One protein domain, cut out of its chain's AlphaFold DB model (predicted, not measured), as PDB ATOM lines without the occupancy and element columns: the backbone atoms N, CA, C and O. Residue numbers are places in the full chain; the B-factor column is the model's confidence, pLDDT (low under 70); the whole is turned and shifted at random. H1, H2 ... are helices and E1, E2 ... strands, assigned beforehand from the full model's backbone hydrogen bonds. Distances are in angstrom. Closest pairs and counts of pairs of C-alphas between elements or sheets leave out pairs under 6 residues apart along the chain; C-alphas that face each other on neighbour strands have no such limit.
ATOM      1  N   GLN A   5       3.633 -39.627  38.108       88.50
ATOM      2  CA  GLN A   5       4.147 -40.988  38.184       88.50
ATOM      3  C   GLN A   5       5.667 -40.941  38.336       88.50
ATOM      4  O   GLN A   5       6.376 -40.558  37.407       88.50
ATOM      5  N   ALA A   6       6.178 -41.338  39.503       89.31
ATOM      6  CA  ALA A   6       7.614 -41.505  39.694       89.31
ATOM      7  C   ALA A   6       8.118 -42.676  38.840       89.31
ATOM      8  O   ALA A   6       7.575 -43.783  38.889       89.31
ATOM      9  N   LEU A   7       9.159 -42.419  38.057       90.62
ATOM     10  CA  LEU A   7       9.849 -43.414  37.252       90.62
ATOM     11  C   LEU A   7      11.166 -43.799  37.919       90.62
ATOM     12  O   LEU A   7      11.573 -43.261  38.949       90.62
ATOM     13  N   ARG A   8      11.830 -44.794  37.339       90.06
ATOM     14  CA  ARG A   8      13.093 -45.295  37.862       90.06
ATOM     15  C   ARG A   8      14.182 -44.232  37.739       90.06
ATOM     16  O   ARG A   8      14.517 -43.843  36.628       90.06
ATOM     17  N   SER A   9      14.797 -43.865  38.858       93.94
ATOM     18  CA  SER A   9      15.953 -42.970  38.867       93.94
ATOM     19  C   SER A   9      17.180 -43.584  38.187       93.94
ATOM     20  O   SER A   9      17.411 -44.799  38.265       93.94
ATOM     21  N   LYS A  10      17.995 -42.723  37.577       94.56
ATOM     22  CA  LYS A  10      19.296 -43.074  37.000       94.56
ATOM     23  C   LYS A  10      20.428 -42.532  37.870       94.56
ATOM     24  O   LYS A  10      20.294 -41.500  38.528       94.56
ATOM     25  N   TYR A  11      21.537 -43.260  37.906       95.69
ATOM     26  CA  TYR A  11      22.679 -42.958  38.766       95.69
ATOM     27  C   TYR A  11      23.934 -42.839  37.924       95.69
ATOM     28  O   TYR A  11      24.227 -43.734  37.137       95.69
ATOM     29  N   TYR A  12      24.720 -41.797  38.163       96.56
ATOM     30  CA  TYR A  12      25.948 -41.532  37.428       96.56
ATOM     31  C   TYR A  12      27.090 -41.148  38.357       96.56
ATOM     32  O   TYR A  12      26.911 -40.785  39.528       96.56
ATOM     33  N   ILE A  13      28.294 -41.230  37.813       96.56
ATOM     34  CA  ILE A  13      29.519 -40.815  38.470       96.56
ATOM     35  C   ILE A  13      30.433 -40.134  37.454       96.56
ATOM     36  O   ILE A  13      30.493 -40.554  36.303       96.56
ATOM     37  N   THR A  14      31.157 -39.101  37.873       95.94
ATOM     38  CA  THR A  14      32.246 -38.559  37.053       95.94
ATOM     39  C   THR A  14      33.401 -39.554  36.969       95.94
ATOM     40  O   THR A  14      33.591 -40.368  37.881       95.94
ATOM     41  N   PHE A  15      34.186 -39.504  35.894       93.81
ATOM     42  CA  PHE A  15      35.286 -40.444  35.677       93.81
ATOM     43  C   PHE A  15      36.352 -40.356  36.778       93.81
ATOM     44  O   PHE A  15      36.785 -41.375  37.321       93.81
ATOM     45  N   ASP A  16      36.675 -39.136  37.213       92.44
ATOM     46  CA  ASP A  16      37.545 -38.859  38.365       92.44
ATOM     47  C   ASP A  16      36.925 -39.236  39.727       92.44
ATOM     48  O   ASP A  16      37.559 -39.115  40.778       92.44
ATOM     49  N   LYS A  17      35.673 -39.710  39.720       92.62
ATOM     50  CA  LYS A  17      34.880 -40.151  40.871       92.62
ATOM     51  C   LYS A  17      34.602 -39.053  41.894       92.62
ATOM     52  O   LYS A  17      34.086 -39.376  42.968       92.62
ATOM     53  N   LYS A  18      34.890 -37.780  41.601       93.31
ATOM     54  CA  LYS A  18      34.697 -36.667  42.542       93.31
ATOM     55  C   LYS A  18      33.225 -36.360  42.790       93.31
ATOM     56  O   LYS A  18      32.875 -35.989  43.914       93.31
ATOM     57  N   TYR A  19      32.366 -36.575  41.797       95.50
ATOM     58  CA  TYR A  19      30.938 -36.293  41.892       95.50
ATOM     59  C   TYR A  19      30.098 -37.543  41.655       95.50
ATOM     60  O   TYR A  19      30.395 -38.378  40.801       95.50
ATOM     61  N   LYS A  20      29.029 -37.667  42.440       96.44
ATOM     62  CA  LYS A  20      27.921 -38.592  42.183       96.44
ATOM     63  C   LYS A  20      26.735 -37.777  41.700       96.44
ATOM     64  O   LYS A  20      26.473 -36.715  42.260       96.44
ATOM     65  N   ILE A  21      26.024 -38.288  40.708       96.94
ATOM     66  CA  ILE A  21      24.860 -37.627  40.130       96.94
ATOM     67  C   ILE A  21      23.682 -38.594  40.236       96.94
ATOM     68  O   ILE A  21      23.796 -39.769  39.889       96.94
ATOM     69  N   LEU A  22      22.558 -38.103  40.739       96.56
ATOM     70  CA  LEU A  22      21.273 -38.790  40.746       96.56
ATOM     71  C   LEU A  22      20.329 -38.018  39.829       96.56
ATOM     72  O   LEU A  22      20.160 -36.817  40.020       96.56
ATOM     73  N   GLN A  23      19.709 -38.706  38.878       96.00
ATOM     74  CA  GLN A  23      18.590 -38.189  38.102       96.00
ATOM     75  C   GLN A  23      17.313 -38.861  38.597       96.00
ATOM     76  O   GLN A  23      17.108 -40.060  38.400       96.00
ATOM     77  N   GLU A  24      16.460 -38.093  39.256       95.69
ATOM     78  CA  GLU A  24      15.090 -38.492  39.557       95.69
ATOM     79  C   GLU A  24      14.207 -38.148  38.365       95.69
ATOM     80  O   GLU A  24      14.367 -37.090  37.763       95.69
ATOM     81  N   ILE A  25      13.286 -39.044  38.022       94.88
ATOM     82  CA  ILE A  25      12.462 -38.920  36.822       94.88
ATOM     83  C   ILE A  25      11.004 -39.074  37.233       94.88
ATOM     84  O   ILE A  25      10.652 -39.998  37.973       94.88
ATOM     85  N   ARG A  26      10.143 -38.199  36.725       94.62
ATOM     86  CA  ARG A  26       8.692 -38.344  36.836       94.62
ATOM     87  C   ARG A  26       8.018 -38.073  35.500       94.62
ATOM     88  O   ARG A  26       8.574 -37.405  34.635       94.62
ATOM     89  N   TYR A  27       6.823 -38.615  35.338       92.12
ATOM     90  CA  TYR A  27       5.960 -38.355  34.196       92.12
ATOM     91  C   TYR A  27       4.703 -37.631  34.669       92.12
ATOM     92  O   TYR A  27       4.080 -38.052  35.651       92.12
ATOM     93  N   SER A  28       4.369 -36.534  33.998       85.31
ATOM     94  CA  SER A  28       3.248 -35.654  34.327       85.31
ATOM     95  C   SER A  28       2.746 -34.961  33.073       85.31
ATOM     96  O   SER A  28       3.554 -34.534  32.260       85.31
ATOM     97  N   ASP A  29       1.428 -34.824  32.919       84.00
ATOM     98  CA  ASP A  29       0.809 -34.041  31.837       84.00
ATOM     99  C   ASP A  29       1.383 -34.344  30.437       84.00
ATOM    100  O   ASP A  29       1.628 -33.459  29.621       84.00
ATOM    101  N   TYR A  30       1.592 -35.634  30.162       85.19
ATOM    102  CA  TYR A  30       2.174 -36.159  28.923       85.19
ATOM    103  C   TYR A  30       3.646 -35.806  28.661       85.19
ATOM    104  O   TYR A  30       4.140 -36.019  27.554       85.19
ATOM    105  N   GLN A  31       4.367 -35.322  29.671       90.38
ATOM    106  CA  GLN A  31       5.769 -34.928  29.581       90.38
ATOM    107  C   GLN A  31       6.623 -35.622  30.645       90.38
ATOM    108  O   GLN A  31       6.165 -35.957  31.741       90.38
ATOM    109  N   PHE A  32       7.888 -35.856  30.300       92.06
ATOM    110  CA  PHE A  32       8.892 -36.305  31.254       92.06
ATOM    111  C   PHE A  32       9.539 -35.103  31.928       92.06
ATOM    112  O   PHE A  32       9.870 -34.114  31.277       92.06
ATOM    113  N   GLU A  33       9.762 -35.219  33.230       93.31
ATOM    114  CA  GLU A  33      10.516 -34.247  34.003       93.31
ATOM    115  C   GLU A  33      11.644 -34.947  34.754       93.31
ATOM    116  O   GLU A  33      11.451 -36.016  35.344       93.31
ATOM    117  N   SER A  34      12.812 -34.309  34.769       94.62
ATOM    118  CA  SER A  34      13.990 -34.767  35.495       94.62
ATOM    119  C   SER A  34      14.382 -33.766  36.569       94.62
ATOM    120  O   SER A  34      14.311 -32.556  36.362       94.62
ATOM    121  N   ARG A  35      14.853 -34.271  37.705       96.00
ATOM    122  CA  ARG A  35      15.550 -33.485  38.721       96.00
ATOM    123  C   ARG A  35      16.912 -34.100  38.974       96.00
ATOM    124  O   ARG A  35      17.026 -35.309  39.176       96.00
ATOM    125  N   PHE A  36      17.938 -33.265  38.997       96.62
ATOM    126  CA  PHE A  36      19.310 -33.698  39.179       96.62
ATOM    127  C   PHE A  36      19.809 -33.329  40.569       96.62
ATOM    128  O   PHE A  36      19.630 -32.207  41.035       96.62
ATOM    129  N   THR A  37      20.478 -34.273  41.221       97.56
ATOM    130  CA  THR A  37      21.220 -34.037  42.460       97.56
ATOM    131  C   THR A  37      22.681 -34.397  42.242       97.56
ATOM    132  O   THR A  37      23.006 -35.558  41.994       97.56
ATOM    133  N   VAL A  38      23.572 -33.418  42.382       97.00
ATOM    134  CA  VAL A  38      25.024 -33.588  42.288       97.00
ATOM    135  C   VAL A  38      25.625 -33.506  43.683       97.00
ATOM    136  O   VAL A  38      25.492 -32.503  44.377       97.00
ATOM    137  N   THR A  39      26.301 -34.571  44.106       96.25
ATOM    138  CA  THR A  39      26.956 -34.653  45.417       96.25
ATOM    139  C   THR A  39      28.464 -34.765  45.252       96.25
ATOM    140  O   THR A  39      28.954 -35.714  44.631       96.25
ATOM    141  N   SER A  40      29.215 -33.841  45.853       93.69
ATOM    142  CA  SER A  40      30.676 -33.945  45.938       93.69
ATOM    143  C   SER A  40      31.082 -34.986  46.979       93.69
ATOM    144  O   SER A  40      30.614 -34.951  48.117       93.69
ATOM    145  N   ARG A  41      31.997 -35.898  46.636       87.81
ATOM    146  CA  ARG A  41      32.497 -36.902  47.589       87.81
ATOM    147  C   ARG A  41      33.315 -36.306  48.732       87.81
ATOM    148  O   ARG A  41      33.294 -36.869  49.821       87.81
ATOM    149  N   TYR A  42      34.037 -35.214  48.489       86.12
ATOM    150  CA  TYR A  42      34.954 -34.641  49.479       86.12
ATOM    151  C   TYR A  42      34.251 -33.706  50.452       86.12
ATOM    152  O   TYR A  42      34.465 -33.795  51.654       86.12
ATOM    153  N   SER A  43      33.412 -32.807  49.935       85.75
ATOM    154  CA  SER A  43      32.735 -31.808  50.764       85.75
ATOM    155  C   SER A  43      31.361 -32.260  51.252       85.75
ATOM    156  O   SER A  43      30.779 -31.582  52.091       85.75
ATOM    157  N   GLN A  44      30.818 -33.351  50.694       81.94
ATOM    158  CA  GLN A  44      29.434 -33.806  50.885       81.94
ATOM    159  C   GLN A  44      28.369 -32.746  50.557       81.94
ATOM    160  O   GLN A  44      27.186 -32.964  50.808       81.94
ATOM    161  N   LYS A  45      28.762 -31.617  49.949       88.81
ATOM    162  CA  LYS A  45      27.825 -30.605  49.470       88.81
ATOM    163  C   LYS A  45      26.978 -31.195  48.349       88.81
ATOM    164  O   LYS A  45      27.501 -31.863  47.451       88.81
ATOM    165  N   GLN A  46      25.681 -30.925  48.435       92.38
ATOM    166  CA  GLN A  46      24.684 -31.332  47.459       92.38
ATOM    167  C   GLN A  46      24.170 -30.099  46.725       92.38
ATOM    168  O   GLN A  46      23.812 -29.103  47.352       92.38
ATOM    169  N   HIS A  47      24.139 -30.188  45.403       94.19
ATOM    170  CA  HIS A  47      23.491 -29.227  44.527       94.19
ATOM    171  C   HIS A  47      22.305 -29.932  43.881       94.19
ATOM    172  O   HIS A  47      22.464 -31.032  43.353       94.19
ATOM    173  N   VAL A  48      21.125 -29.329  43.966       96.69
ATOM    174  CA  VAL A  48      19.874 -29.912  43.477       96.69
ATOM    175  C   VAL A  48      19.273 -28.936  42.479       96.69
ATOM    176  O   VAL A  48      19.193 -27.746  42.778       96.69
ATOM    177  N   SER A  49      18.903 -29.422  41.298       95.75
ATOM    178  CA  SER A  49      18.181 -28.622  40.309       95.75
ATOM    179  C   SER A  49      16.693 -28.547  40.658       95.75
ATOM    180  O   SER A  49      16.175 -29.349  41.438       95.75
ATOM    181  N   GLU A  50      15.974 -27.640  40.007       95.00
ATOM    182  CA  GLU A  50      14.516 -27.743  39.923       95.00
ATOM    183  C   GLU A  50      14.100 -28.939  39.042       95.00
ATOM    184  O   GLU A  50      14.944 -29.620  38.445       95.00
ATOM    185  N   TRP A  51      12.795 -29.223  38.981       93.75
ATOM    186  CA  TRP A  51      12.242 -30.159  37.998       93.75
ATOM    187  C   TRP A  51      12.258 -29.525  36.606       93.75
ATOM    188  O   TRP A  51      11.750 -28.422  36.416       93.75
ATOM    189  N   LEU A  52      12.833 -30.233  35.639       93.50
ATOM    190  CA  LEU A  52      13.064 -29.748  34.282       93.50
ATOM    191  C   LEU A  52      12.385 -30.678  33.290       93.50
ATOM    192  O   LEU A  52      12.624 -31.888  33.328       93.50
ATOM    193  N   SER A  53      11.583 -30.120  32.385       90.38
ATOM    194  CA  SER A  53      11.028 -30.883  31.266       90.38
ATOM    195  C   SER A  53      12.184 -31.383  30.407       90.38
ATOM    196  O   SER A  53      12.937 -30.579  29.859       90.38
ATOM    197  N   SER A  54      12.395 -32.698  30.405       87.62
ATOM    198  CA  SER A  54      13.506 -33.321  29.687       87.62
ATOM    199  C   SER A  54      13.246 -34.795  29.424       87.62
ATOM    200  O   SER A  54      12.711 -35.498  30.289       87.62
ATOM    201  N   ASN A  55      13.644 -35.288  28.252       87.12
ATOM    202  CA  ASN A  55      13.566 -36.711  27.948       87.12
ATOM    203  C   ASN A  55      14.705 -37.479  28.650       87.12
ATOM    204  O   ASN A  55      15.869 -37.350  28.275       87.12
ATOM    205  N   PRO A  56      14.409 -38.353  29.627       84.06
ATOM    206  CA  PRO A  56      15.440 -39.074  30.372       84.06
ATOM    207  C   PRO A  56      16.159 -40.152  29.549       84.06
ATOM    208  O   PRO A  56      17.142 -40.723  30.026       84.06
ATOM    209  N   ASN A  57      15.643 -40.495  28.366       83.81
ATOM    210  CA  ASN A  57      16.196 -41.531  27.491       83.81
ATOM    211  C   ASN A  57      17.011 -40.963  26.324       83.81
ATOM    212  O   ASN A  57      17.529 -41.737  25.527       83.81
ATOM    213  N   ASP A  58      17.109 -39.639  26.211       90.44
ATOM    214  CA  ASP A  58      17.997 -38.990  25.254       90.44
ATOM    215  C   ASP A  58      19.311 -38.640  25.962       90.44
ATOM    216  O   ASP A  58      19.355 -37.810  26.876       90.44
ATOM    217  N   GLY A  59      20.392 -39.315  25.568       91.25
ATOM    218  CA  GLY A  59      21.700 -39.129  26.184       91.25
ATOM    219  C   GLY A  59      22.290 -37.738  25.951       91.25
ATOM    220  O   GLY A  59      22.980 -37.208  26.823       91.25
ATOM    221  N   ILE A  60      22.008 -37.128  24.798       93.81
ATOM    222  CA  ILE A  60      22.485 -35.784  24.458       93.81
ATOM    223  C   ILE A  60      21.727 -34.753  25.289       93.81
ATOM    224  O   ILE A  60      22.343 -33.850  25.857       93.81
ATOM    225  N   GLU A  61      20.405 -34.898  25.383       92.75
ATOM    226  CA  GLU A  61      19.565 -34.030  26.208       92.75
ATOM    227  C   GLU A  61      19.979 -34.104  27.680       92.75
ATOM    228  O   GLU A  61      20.229 -33.067  28.290       92.75
ATOM    229  N   PHE A  62      20.191 -35.314  28.212       92.69
ATOM    230  CA  PHE A  62      20.716 -35.525  29.564       92.69
ATOM    231  C   PHE A  62      22.001 -34.727  29.829       92.69
ATOM    232  O   PHE A  62      22.076 -33.998  30.822       92.69
ATOM    233  N   VAL A  63      23.015 -34.860  28.963       93.00
ATOM    234  CA  VAL A  63      24.303 -34.179  29.162       93.00
ATOM    235  C   VAL A  63      24.125 -32.663  29.092       93.00
ATOM    236  O   VAL A  63      24.654 -31.959  29.950       93.00
ATOM    237  N   ASN A  64      23.366 -32.158  28.117       92.44
ATOM    238  CA  ASN A  64      23.141 -30.719  27.971       92.44
ATOM    239  C   ASN A  64      22.427 -30.142  29.200       92.44
ATOM    240  O   ASN A  64      22.940 -29.207  29.809       92.44
ATOM    241  N   THR A  65      21.309 -30.741  29.622       92.81
ATOM    242  CA  THR A  65      20.553 -30.265  30.786       92.81
ATOM    243  C   THR A  65      21.397 -30.319  32.056       92.81
ATOM    244  O   THR A  65      21.373 -29.384  32.851       92.81
ATOM    245  N   LEU A  66      22.185 -31.378  32.260       93.69
ATOM    246  CA  LEU A  66      23.049 -31.474  33.434       93.69
ATOM    247  C   LEU A  66      24.102 -30.355  33.466       93.69
ATOM    248  O   LEU A  66      24.335 -29.771  34.522       93.69
ATOM    249  N   LEU A  67      24.744 -30.064  32.332       92.50
ATOM    250  CA  LEU A  67      25.787 -29.040  32.259       92.50
ATOM    251  C   LEU A  67      25.220 -27.621  32.372       92.50
ATOM    252  O   LEU A  67      25.834 -26.803  33.044       92.50
ATOM    253  N   GLU A  68      24.035 -27.360  31.813       92.75
ATOM    254  CA  GLU A  68      23.329 -26.075  31.943       92.75
ATOM    255  C   GLU A  68      22.907 -25.760  33.386       92.75
ATOM    256  O   GLU A  68      22.846 -24.599  33.780       92.75
ATOM    257  N   GLN A  69      22.586 -26.781  34.186       94.19
ATOM    258  CA  GLN A  69      22.191 -26.585  35.587       94.19
ATOM    259  C   GLN A  69      23.383 -26.485  36.540       94.19
ATOM    260  O   GLN A  69      23.255 -25.966  37.651       94.19
ATOM    261  N   PHE A  70      24.540 -27.014  36.139       93.44
ATOM    262  CA  PHE A  70      25.716 -27.122  36.993       93.44
ATOM    263  C   PHE A  70      26.991 -26.735  36.233       93.44
ATOM    264  O   PHE A  70      27.847 -27.579  35.966       93.44
ATOM    265  N   ASP A  71      27.172 -25.435  35.986       89.50
ATOM    266  CA  ASP A  71      28.331 -24.861  35.274       89.50
ATOM    267  C   ASP A  71      29.698 -25.330  35.810       89.50
ATOM    268  O   ASP A  71      30.688 -25.426  35.079       89.50
ATOM    269  N   PHE A  72      29.789 -25.652  37.105       88.81
ATOM    270  CA  PHE A  72      31.028 -26.156  37.706       88.81
ATOM    271  C   PHE A  72      31.467 -27.521  37.149       88.81
ATOM    272  O   PHE A  72      32.646 -27.860  37.258       88.81
ATOM    273  N   LEU A  73      30.551 -28.301  36.563       90.38
ATOM    274  CA  LEU A  73      30.878 -29.531  35.843       90.38
ATOM    275  C   LEU A  73      31.488 -29.208  34.471       90.38
ATOM    276  O   LEU A  73      32.494 -29.797  34.088       90.38
ATOM    277  N   GLN A  74      30.950 -28.221  33.753       84.50
ATOM    278  CA  GLN A  74      31.456 -27.835  32.433       84.50
ATOM    279  C   GLN A  74      32.906 -27.325  32.482       84.50
ATOM    280  O   GLN A  74      33.701 -27.600  31.584       84.50
ATOM    281  N   ASN A  75      33.268 -26.612  33.550       81.31
ATOM    282  CA  ASN A  75      34.580 -25.975  33.688       81.31
ATOM    283  C   ASN A  75      35.732 -26.937  34.036       81.31
ATOM    284  O   ASN A  75      36.877 -26.498  34.136       81.31
ATOM    285  N   ASN A  76      35.464 -28.230  34.237       83.75
ATOM    286  CA  ASN A  76      36.479 -29.198  34.639       83.75
ATOM    287  C   ASN A  76      36.526 -30.401  33.690       83.75
ATOM    288  O   ASN A  76      35.815 -31.380  33.883       83.75
ATOM    289  N   GLN A  77      37.409 -30.355  32.692       80.50
ATOM    290  CA  GLN A  77      37.523 -31.423  31.690       80.50
ATOM    291  C   GLN A  77      37.912 -32.791  32.274       80.50
ATOM    292  O   GLN A  77      37.571 -33.816  31.689       80.50
ATOM    293  N   GLU A  78      38.574 -32.837  33.436       85.31
ATOM    294  CA  GLU A  78      39.023 -34.092  34.059       85.31
ATOM    295  C   GLU A  78      37.874 -34.960  34.589       85.31
ATOM    296  O   GLU A  78      38.075 -36.135  34.900       85.31
ATOM    297  N   ILE A  79      36.671 -34.395  34.731       90.56
ATOM    298  CA  ILE A  79      35.520 -35.143  35.250       90.56
ATOM    299  C   ILE A  79      34.900 -36.058  34.195       90.56
ATOM    300  O   ILE A  79      34.134 -36.959  34.551       90.56
ATOM    301  N   PHE A  80      35.175 -35.798  32.917       92.94
ATOM    302  CA  PHE A  80      34.580 -36.527  31.813       92.94
ATOM    303  C   PHE A  80      35.348 -37.825  31.520       92.94
ATOM    304  O   PHE A  80      36.563 -37.887  31.715       92.94
ATOM    305  N   PRO A  81      34.648 -38.863  31.034       96.31
ATOM    306  CA  PRO A  81      33.209 -38.909  30.794       96.31
ATOM    307  C   PRO A  81      32.383 -39.049  32.081       96.31
ATOM    308  O   PRO A  81      32.827 -39.598  33.088       96.31
ATOM    309  N   ILE A  82      31.133 -38.601  32.033       96.94
ATOM    310  CA  ILE A  82      30.133 -38.964  33.039       96.94
ATOM    311  C   ILE A  82      29.643 -40.376  32.724       96.94
ATOM    312  O   ILE A  82      29.173 -40.651  31.624       96.94
ATOM    313  N   VAL A  83      29.766 -41.287  33.682       97.12
ATOM    314  CA  VAL A  83      29.484 -42.711  33.489       97.12
ATOM    315  C   VAL A  83      28.210 -43.094  34.223       97.12
ATOM    316  O   VAL A  83      28.103 -42.904  35.439       97.12
ATOM    317  N   GLU A  84      27.255 -43.676  33.503       96.12
ATOM    318  CA  GLU A  84      26.075 -44.276  34.110       96.12
ATOM    319  C   GLU A  84      26.452 -45.542  34.891       96.12
ATOM    320  O   GLU A  84      27.180 -46.425  34.440       96.12
ATOM    321  N   VAL A  85      25.960 -45.631  36.121       94.62
ATOM    322  CA  VAL A  85      26.167 -46.761  37.032       94.62
ATOM    323  C   VAL A  85      24.844 -47.340  37.526       94.62
ATOM    324  O   VAL A  85      24.823 -48.096  38.499       94.62
ATOM    325  N   THR A  86      23.737 -47.014  36.850       92.25
ATOM    326  CA  THR A  86      22.396 -47.517  37.166       92.25
ATOM    327  C   THR A  86      22.352 -49.045  37.164       92.25
ATOM    328  O   THR A  86      21.692 -49.616  38.035       92.25
ATOM    329  N   TYR A  87      23.096 -49.707  36.264       88.12
ATOM    330  CA  TYR A  87      23.222 -51.171  36.173       88.12
ATOM    331  C   TYR A  87      23.537 -51.844  37.521       88.12
ATOM    332  O   TYR A  87      23.012 -52.918  37.811       88.12
ATOM    333  N   LYS A  88      24.297 -51.182  38.409       89.19
ATOM    334  CA  LYS A  88      24.643 -51.698  39.750       89.19
ATOM    335  C   LYS A  88      23.435 -51.867  40.673       89.19
ATOM    336  O   LYS A  88      23.511 -52.592  41.659       89.19
ATOM    337  N   PHE A  89      22.332 -51.197  40.356       87.31
ATOM    338  CA  PHE A  89      21.071 -51.245  41.090       87.31
ATOM    339  C   PHE A  89      19.995 -52.045  40.333       87.31
ATOM    340  O   PHE A  89      18.830 -52.063  40.738       87.31
ATOM    341  N   ARG A  90      20.340 -52.684  39.204       82.00
ATOM    342  CA  ARG A  90      19.430 -53.522  38.408       82.00
ATOM    343  C   ARG A  90      19.657 -55.004  38.714       82.00
ATOM    344  O   ARG A  90      20.766 -55.433  39.002       82.00
ATOM    345  N   LYS A  91      18.584 -55.796  38.615       77.38
ATOM    346  CA  LYS A  91      18.663 -57.269  38.649       77.38
ATOM    347  C   LYS A  91      19.058 -57.870  37.294       77.38
ATOM    348  O   LYS A  91      19.531 -58.997  37.247       77.38
ATOM    349  N   HIS A  92      18.852 -57.123  36.209       77.94
ATOM    350  CA  HIS A  92      19.100 -57.551  34.833       77.94
ATOM    351  C   HIS A  92      20.040 -56.567  34.144       77.94
ATOM    352  O   HIS A  92      19.980 -55.368  34.425       77.94
ATOM    353  N   ARG A  93      20.890 -57.087  33.257       78.06
ATOM    354  CA  ARG A  93      21.826 -56.291  32.458       78.06
ATOM    355  C   ARG A  93      21.180 -55.884  31.144       78.06
ATOM    356  O   ARG A  93      20.462 -56.686  30.549       78.06
ATOM    357  N   VAL A  94      21.460 -54.666  30.699       83.38
ATOM    358  CA  VAL A  94      21.027 -54.160  29.398       83.38
ATOM    359  C   VAL A  94      22.178 -54.294  28.400       83.38
ATOM    360  O   VAL A  94      23.337 -54.079  28.747       83.38
ATOM    361  N   LEU A  95      21.861 -54.715  27.175       86.25
ATOM    362  CA  LEU A  95      22.822 -54.926  26.081       86.25
ATOM    363  C   LEU A  95      22.839 -53.740  25.111       86.25
ATOM    364  O   LEU A  95      22.907 -53.919  23.899       86.25
ATOM    365  N   CYS A  96      22.708 -52.540  25.657       89.25
ATOM    366  CA  CYS A  96      22.674 -51.299  24.911       89.25
ATOM    367  C   CYS A  96      23.397 -50.249  25.751       89.25
ATOM    368  O   CYS A  96      22.951 -49.861  26.833       89.25
ATOM    369  N   SER A  97      24.548 -49.818  25.260       93.50
ATOM    370  CA  SER A  97      25.315 -48.721  25.837       93.50
ATOM    371  C   SER A  97      25.522 -47.648  24.784       93.50
ATOM    372  O   SER A  97      25.260 -47.861  23.599       93.50
ATOM    373  N   SER A  98      25.941 -46.459  25.188       95.06
ATOM    374  CA  SER A  98      26.272 -45.413  24.232       95.06
ATOM    375  C   SER A  98      27.402 -44.526  24.709       95.06
ATOM    376  O   SER A  98      27.625 -44.353  25.908       95.06
ATOM    377  N   TYR A  99      28.111 -43.954  23.740       96.56
ATOM    378  CA  TYR A  99      29.034 -42.851  23.950       96.56
ATOM    379  C   TYR A  99      28.385 -41.560  23.464       96.56
ATOM    380  O   TYR A  99      28.033 -41.451  22.289       96.56
ATOM    381  N   VAL A 100      28.277 -40.570  24.346       95.88
ATOM    382  CA  VAL A 100      27.892 -39.204  23.974       95.88
ATOM    383  C   VAL A 100      29.159 -38.399  23.742       95.88
ATOM    384  O   VAL A 100      30.029 -38.329  24.613       95.88
ATOM    385  N   LEU A 101      29.270 -37.803  22.561       95.06
ATOM    386  CA  LEU A 101      30.442 -37.071  22.103       95.06
ATOM    387  C   LEU A 101      30.269 -35.555  22.271       95.06
ATOM    388  O   LEU A 101      29.155 -35.029  22.274       95.06
ATOM    389  N   ASN A 102      31.385 -34.830  22.338       92.31
ATOM    390  CA  ASN A 102      31.412 -33.365  22.449       92.31
ATOM    391  C   ASN A 102      30.728 -32.622  21.290       92.31
ATOM    392  O   ASN A 102      30.212 -31.523  21.476       92.31
ATOM    393  N   ASN A 103      30.678 -33.228  20.107       89.88
ATOM    394  CA  ASN A 103      29.989 -32.709  18.929       89.88
ATOM    395  C   ASN A 103      28.486 -33.041  18.910       89.88
ATOM    396  O   ASN A 103      27.862 -32.934  17.857       89.88
ATOM    397  N   LYS A 104      27.908 -33.438  20.055       88.94
ATOM    398  CA  LYS A 104      26.489 -33.799  20.209       88.94
ATOM    399  C   LYS A 104      26.066 -34.987  19.341       88.94
ATOM    400  O   LYS A 104      24.925 -35.061  18.899       88.94
ATOM    401  N   VAL A 105      26.987 -35.917  19.098       91.88
ATOM    402  CA  VAL A 105      26.685 -37.210  18.477       91.88
ATOM    403  C   VAL A 105      26.619 -38.268  19.569       91.88
ATOM    404  O   VAL A 105      27.506 -38.347  20.414       91.88
ATOM    405  N   GLU A 106      25.585 -39.101  19.535       93.44
ATOM    406  CA  GLU A 106      25.488 -40.294  20.368       93.44
ATOM    407  C   GLU A 106      25.748 -41.534  19.509       93.44
ATOM    408  O   GLU A 106      25.048 -41.785  18.528       93.44
ATOM    409  N   VAL A 107      26.757 -42.322  19.880       94.12
ATOM    410  CA  VAL A 107      27.066 -43.594  19.220       94.12
ATOM    411  C   VAL A 107      26.582 -44.732  20.102       94.12
ATOM    412  O   VAL A 107      27.126 -44.953  21.184       94.12
ATOM    413  N   LYS A 108      25.551 -45.445  19.645       93.19
ATOM    414  CA  LYS A 108      24.968 -46.591  20.351       93.19
ATOM    415  C   LYS A 108      25.738 -47.867  20.035       93.19
ATOM    416  O   LYS A 108      26.084 -48.119  18.885       93.19
ATOM    417  N   LEU A 109      25.959 -48.674  21.059       91.06
ATOM    418  CA  LEU A 109      26.638 -49.957  21.004       91.06
ATOM    419  C   LEU A 109      25.710 -51.049  21.521       91.06
ATOM    420  O   LEU A 109      25.043 -50.878  22.541       91.06
ATOM    421  N   TYR A 110      25.723 -52.197  20.851       89.38
ATOM    422  CA  TYR A 110      24.970 -53.390  21.251       89.38
ATOM    423  C   TYR A 110      25.741 -54.235  22.274       89.38
ATOM    424  O   TYR A 110      25.824 -55.454  22.156       89.38
ATOM    425  N   ASP A 111      26.321 -53.568  23.271       90.31
ATOM    426  CA  ASP A 111      27.150 -54.164  24.312       90.31
ATOM    427  C   ASP A 111      26.762 -53.631  25.690       90.31
ATOM    428  O   ASP A 111      26.210 -52.535  25.834       90.31
ATOM    429  N   GLN A 112      27.100 -54.402  26.725       92.12
ATOM    430  CA  GLN A 112      26.945 -53.984  28.119       92.12
ATOM    431  C   GLN A 112      27.783 -52.737  28.408       92.12
ATOM    432  O   GLN A 112      28.923 -52.620  27.954       92.12
ATOM    433  N   ILE A 113      27.253 -51.838  29.235       94.25
ATOM    434  CA  ILE A 113      27.954 -50.607  29.614       94.25
ATOM    435  C   ILE A 113      29.307 -50.884  30.278       94.25
ATOM    436  O   ILE A 113      30.258 -50.137  30.069       94.25
ATOM    437  N   GLU A 114      29.448 -51.983  31.021       93.38
ATOM    438  CA  GLU A 114      30.728 -52.378  31.610       93.38
ATOM    439  C   GLU A 114      31.816 -52.599  30.550       93.38
ATOM    440  O   GLU A 114      32.966 -52.227  30.774       93.38
ATOM    441  N   ILE A 115      31.454 -53.143  29.385       93.81
ATOM    442  CA  ILE A 115      32.378 -53.342  28.262       93.81
ATOM    443  C   ILE A 115      32.785 -51.982  27.685       93.81
ATOM    444  O   ILE A 115      33.972 -51.735  27.478       93.81
ATOM    445  N   ALA A 116      31.828 -51.068  27.502       94.62
ATOM    446  CA  ALA A 116      32.110 -49.709  27.039       94.62
ATOM    447  C   ALA A 116      33.039 -48.945  28.008       94.62
ATOM    448  O   ALA A 116      33.973 -48.261  27.582       94.62
ATOM    449  N   ILE A 117      32.843 -49.096  29.320       95.19
ATOM    450  CA  ILE A 117      33.719 -48.490  30.333       95.19
ATOM    451  C   ILE A 117      35.144 -49.049  30.217       95.19
ATOM    452  O   ILE A 117      36.098 -48.276  30.150       95.19
ATOM    453  N   VAL A 118      35.295 -50.374  30.140       95.31
ATOM    454  CA  VAL A 118      36.608 -51.032  30.024       95.31
ATOM    455  C   VAL A 118      37.329 -50.626  28.735       95.31
ATOM    456  O   VAL A 118      38.519 -50.310  28.763       95.31
ATOM    457  N   ASN A 119      36.613 -50.566  27.610       94.81
ATOM    458  CA  ASN A 119      37.177 -50.117  26.337       94.81
ATOM    459  C   ASN A 119      37.691 -48.675  26.426       94.81
ATOM    460  O   ASN A 119      38.799 -48.388  25.966       94.81
ATOM    461  N   TYR A 120      36.926 -47.784  27.065       95.50
ATOM    462  CA  TYR A 120      37.354 -46.408  27.309       95.50
ATOM    463  C   TYR A 120      38.613 -46.345  28.185       95.50
ATOM    464  O   TYR A 120      39.573 -45.660  27.830       95.50
ATOM    465  N   GLU A 121      38.653 -47.087  29.296       95.00
ATOM    466  CA  GLU A 121      39.811 -47.119  30.199       95.00
ATOM    467  C   GLU A 121      41.081 -47.606  29.484       95.00
ATOM    468  O   GLU A 121      42.151 -47.013  29.645       95.00
ATOM    469  N   HIS A 122      40.971 -48.642  28.651       94.88
ATOM    470  CA  HIS A 122      42.093 -49.133  27.855       94.88
ATOM    471  C   HIS A 122      42.579 -48.112  26.823       94.88
ATOM    472  O   HIS A 122      43.791 -47.915  26.697       94.88
ATOM    473  N   ALA A 123      41.666 -47.446  26.110       94.06
ATOM    474  CA  ALA A 123      42.028 -46.391  25.163       94.06
ATOM    475  C   ALA A 123      42.726 -45.221  25.876       94.06
ATOM    476  O   ALA A 123      43.766 -44.742  25.420       94.06
ATOM    477  N   LEU A 124      42.228 -44.823  27.050       93.44
ATOM    478  CA  LEU A 124      42.816 -43.750  27.851       93.44
ATOM    479  C   LEU A 124      44.240 -44.092  28.311       93.44
ATOM    480  O   LEU A 124      45.148 -43.275  28.163       93.44
ATOM    481  N   GLN A 125      44.459 -45.306  28.822       93.38
ATOM    482  CA  GLN A 125      45.780 -45.772  29.267       93.38
ATOM    483  C   GLN A 125      46.806 -45.792  28.131       93.38
ATOM    484  O   GLN A 125      47.975 -45.468  28.344       93.38
ATOM    485  N   ARG A 126      46.368 -46.156  26.923       92.19
ATOM    486  CA  ARG A 126      47.220 -46.217  25.730       92.19
ATOM    487  C   ARG A 126      47.404 -44.860  25.049       92.19
ATOM    488  O   ARG A 126      48.234 -44.767  24.152       92.19
ATOM    489  N   ARG A 127      46.677 -43.820  25.489       88.62
ATOM    490  CA  ARG A 127      46.559 -42.522  24.798       88.62
ATOM    491  C   ARG A 127      46.131 -42.699  23.338       88.62
ATOM    492  O   ARG A 127      46.661 -42.048  22.443       88.62
ATOM    493  N   ASP A 128      45.203 -43.625  23.131       89.31
ATOM    494  CA  ASP A 128      44.723 -44.062  21.826       89.31
ATOM    495  C   ASP A 128      43.309 -43.522  21.550       89.31
ATOM    496  O   ASP A 128      42.682 -42.871  22.395       89.31
ATOM    497  N   HIS A 129      42.804 -43.795  20.355       92.75
ATOM    498  CA  HIS A 129      41.449 -43.486  19.934       92.75
ATOM    499  C   HIS A 129      40.519 -44.682  20.166       92.75
ATOM    500  O   HIS A 129      40.904 -45.844  20.046       92.75
ATOM    501  N   LEU A 130      39.252 -44.392  20.453       93.50
ATOM    502  CA  LEU A 130      38.175 -45.365  20.376       93.50
ATOM    503  C   LEU A 130      37.684 -45.463  18.935       93.50
ATOM    504  O   LEU A 130      37.306 -44.463  18.328       93.50
ATOM    505  N   LEU A 131      37.649 -46.681  18.405       92.00
ATOM    506  CA  LEU A 131      36.972 -46.976  17.149       92.00
ATOM    507  C   LEU A 131      35.507 -47.276  17.458       92.00
ATOM    508  O   LEU A 131      35.178 -48.340  17.979       92.00
ATOM    509  N   LEU A 132      34.638 -46.314  17.173       92.25
ATOM    510  CA  LEU A 132      33.201 -46.415  17.394       92.25
ATOM    511  C   LEU A 132      32.490 -46.591  16.056       92.25
ATOM    512  O   LEU A 132      32.901 -46.004  15.058       92.25
ATOM    513  N   SER A 133      31.411 -47.368  16.016       88.06
ATOM    514  CA  SER A 133      30.616 -47.538  14.800       88.06
ATOM    515  C   SER A 133      29.171 -47.134  15.029       88.06
ATOM    516  O   SER A 133      28.568 -47.516  16.027       88.06
ATOM    517  N   THR A 134      28.607 -46.395  14.077       80.56
ATOM    518  CA  THR A 134      27.169 -46.093  14.021       80.56
ATOM    519  C   THR A 134      26.389 -47.141  13.218       80.56
ATOM    520  O   THR A 134      25.216 -46.937  12.923       80.56
ATOM    521  N   GLY A 135      27.040 -48.233  12.798       81.00
ATOM    522  CA  GLY A 135      26.520 -49.207  11.831       81.00
ATOM    523  C   GLY A 135      26.736 -48.787  10.373       81.00
ATOM    524  O   GLY A 135      27.044 -49.629   9.536       81.00
ATOM    525  N   GLU A 136      26.649 -47.489  10.079       81.38
ATOM    526  CA  GLU A 136      26.885 -46.936   8.736       81.38
ATOM    527  C   GLU A 136      28.328 -46.458   8.541       81.38
ATOM    528  O   GLU A 136      28.906 -46.629   7.473       81.38
ATOM    529  N   ASN A 137      28.920 -45.875   9.587       84.88
ATOM    530  CA  ASN A 137      30.264 -45.311   9.553       84.88
ATOM    531  C   ASN A 137      31.109 -45.834  10.715       84.88
ATOM    532  O   ASN A 137      30.592 -46.233  11.762       84.88
ATOM    533  N   SER A 138      32.429 -45.802  10.530       89.62
ATOM    534  CA  SER A 138      33.408 -45.999  11.601       89.62
ATOM    535  C   SER A 138      34.053 -44.660  11.941       89.62
ATOM    536  O   SER A 138      34.529 -43.946  11.061       89.62
ATOM    537  N   LEU A 139      34.056 -44.317  13.222       92.19
ATOM    538  CA  LEU A 139      34.569 -43.075  13.776       92.19
ATOM    539  C   LEU A 139      35.781 -43.399  14.647       92.19
ATOM    540  O   LEU A 139      35.678 -44.176  15.592       92.19
ATOM    541  N   SER A 140      36.921 -42.780  14.351       93.69
ATOM    542  CA  SER A 140      38.071 -42.781  15.256       93.69
ATOM    543  C   SER A 140      37.968 -41.575  16.182       93.69
ATOM    544  O   SER A 140      38.142 -40.435  15.749       93.69
ATOM    545  N   VAL A 141      37.642 -41.816  17.448       94.38
ATOM    546  CA  VAL A 141      37.289 -40.778  18.420       94.38
ATOM    547  C   VAL A 141      38.340 -40.723  19.530       94.38
ATOM    548  O   VAL A 141      38.524 -41.716  20.232       94.38
ATOM    549  N   PRO A 142      39.027 -39.587  19.743       93.88
ATOM    550  CA  PRO A 142      39.936 -39.458  20.875       93.88
ATOM    551  C   PRO A 142      39.148 -39.512  22.190       93.88
ATOM    552  O   PRO A 142      38.036 -38.989  22.279       93.88
ATOM    553  N   THR A 143      39.725 -40.098  23.240       92.69
ATOM    554  CA  THR A 143      39.049 -40.234  24.547       92.69
ATOM    555  C   THR A 143      38.639 -38.897  25.169       92.69
ATOM    556  O   THR A 143      37.651 -38.846  25.897       92.69
ATOM    557  N   SER A 144      39.333 -37.806  24.832       92.06
ATOM    558  CA  SER A 144      38.992 -36.436  25.239       92.06
ATOM    559  C   SER A 144      37.676 -35.916  24.648       92.06
ATOM    560  O   SER A 144      37.145 -34.924  25.137       92.06
ATOM    561  N   ASN A 145      37.151 -36.548  23.593       93.81
ATOM    562  CA  ASN A 145      35.885 -36.152  22.974       93.81
ATOM    563  C   ASN A 145      34.664 -36.838  23.602       93.81
ATOM    564  O   ASN A 145      33.541 -36.499  23.229       93.81
ATOM    565  N   ILE A 146      34.848 -37.792  24.520       95.38
ATOM    566  CA  ILE A 146      33.738 -38.508  25.159       95.38
ATOM    567  C   ILE A 146      33.221 -37.695  26.353       95.38
ATOM    568  O   ILE A 146      33.934 -37.508  27.336       95.38
ATOM    569  N   LEU A 147      31.964 -37.250  26.294       95.69
ATOM    570  CA  LEU A 147      31.288 -36.549  27.390       95.69
ATOM    571  C   LEU A 147      30.577 -37.504  28.344       95.69
ATOM    572  O   LEU A 147      30.590 -37.285  29.555       95.69
ATOM    573  N   ALA A 148      29.959 -38.565  27.832       97.00
ATOM    574  CA  ALA A 148      29.276 -39.529  28.683       97.00
ATOM    575  C   ALA A 148      29.317 -40.951  28.126       97.00
ATOM    576  O   ALA A 148      29.435 -41.156  26.917       97.00
ATOM    577  N   ILE A 149      29.206 -41.916  29.036       96.88
ATOM    578  CA  ILE A 149      28.996 -43.335  28.744       96.88
ATOM    579  C   ILE A 149      27.693 -43.734  29.433       96.88
ATOM    580  O   ILE A 149      27.623 -43.699  30.664       96.88
ATOM    581  N   LEU A 150      26.665 -44.072  28.658       95.50
ATOM    582  CA  LEU A 150      25.292 -44.238  29.148       95.50
ATOM    583  C   LEU A 150      24.754 -45.649  28.897       95.50
ATOM    584  O   LEU A 150      25.270 -46.382  28.050       95.50
ATOM    585  N   GLU A 151      23.728 -46.033  29.658       91.50
ATOM    586  CA  GLU A 151      22.967 -47.274  29.470       91.50
ATOM    587  C   GLU A 151      21.636 -46.918  28.788       91.50
ATOM    588  O   GLU A 151      20.866 -46.112  29.321       91.50
ATOM    589  N   ASN A 152      21.362 -47.513  27.623       79.19
ATOM    590  CA  ASN A 152      20.194 -47.201  26.784       79.19
ATOM    591  C   ASN A 152      19.176 -48.336  26.732       79.19
ATOM    592  O   ASN A 152      19.601 -49.506  26.664       79.19
TER     593      ASN A 152
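Overview. This is residues 5 to 152 of the 152 residues of an uncharacterized protein of Lactobacillus crispatus FB077-07 (UniProt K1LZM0). One twisted sheet of eight strands curls round helix H1, while helix H4 packs on its opposite face by E10 and E6. The long strands E2 and E3 reach out to one end of the domain, and a small separate hairpin, E8 and E9, packs with E8 on H4 at the other end. The printed part has 148 residues with four named helices and ten named strands, in the order E1 E2 E3 E4 H1 H2 E5 H3 E6 E7 H4 E8 E9 E10. The large sheet is mixed, in the order E4 E3 E2 E1 E5 E10 E6 E7, and the class is mixed, helices and strands. The whole is compact, with a radius of gyration of the C-alphas of 15.1 A and spans of 41 by 35 by 30 A.

Along the chain. E1 covers residues 10 to 14, 13.7 A long, from C-alpha 10 at (19.296, -43.074, 37.000). E2 is residues 19 to 28, 28.7 A, E3 residues 31 to 40, 29.8 A, and E4 residues 46 to 48. H1 is residues 59 to 69, 15.7 A, and H2 residues 71 to 74. E5 is residues 82 to 84, H3 residues 86 to 89, E6 residues 97 to 101, 13.3 A, and E7 residues 106 to 109. H4 is residues 113 to 126, 20.1 A, starting at (27.954, -50.607, 29.614). E8 is residues 129 to 133, E9 residues 138 to 142, and E10 residues 146 to 151, 14.5 A, ending at (22.967, -47.274, 29.470).

Arrangement. E1 to E4 form a meander, each strand the antiparallel neighbour of the one before, with N 12 and O 21 at 2.8 A, N 24 and O 35 at 2.8 A, and N 38 and O 47 at 2.8 A. E5 is antiparallel to E1, N 83 and O 13 at 2.8 A, and parallel to E10, N 84 and O 149 at 2.9 A. E6 is antiparallel to E10, N 98 and O 150 at 2.9 A, and to E7, N 99 and O 107 at 2.9 A. H1 and H4 are on opposite faces, three layers with helices on both faces of the sheet. The closest C-alphas of H1 and E10 are those of Gly 59 and Leu 150, 6.9 A. H4 runs along the strands, at 2 degrees to E10 on the local plane, with a height over the sheet of 10.1 A. H3 is on the same face as H4, only just over E1, with 3 of its C-alphas there. H2 is not on the sheet, but only just, with 4 pairs of C-alphas within 10 A. In the hairpin of E8 and E9, N 130 and O 141 are 2.8 A apart; the closest C-alphas of H4 and E8 are those of Ala 123 and His 129, 6.0 A. Every O i to N i+4 pair is within hydrogen-bond range in H1 and H4; H2 and H3 are too short for such a pair.

Size, cuts and confidence. The C-alphas farthest apart, of Asp 29 and Arg 126, are 48.4 A apart. The printed part has no cut and no long link. Its mean pLDDT is 91.5, and no printed residue is under 70.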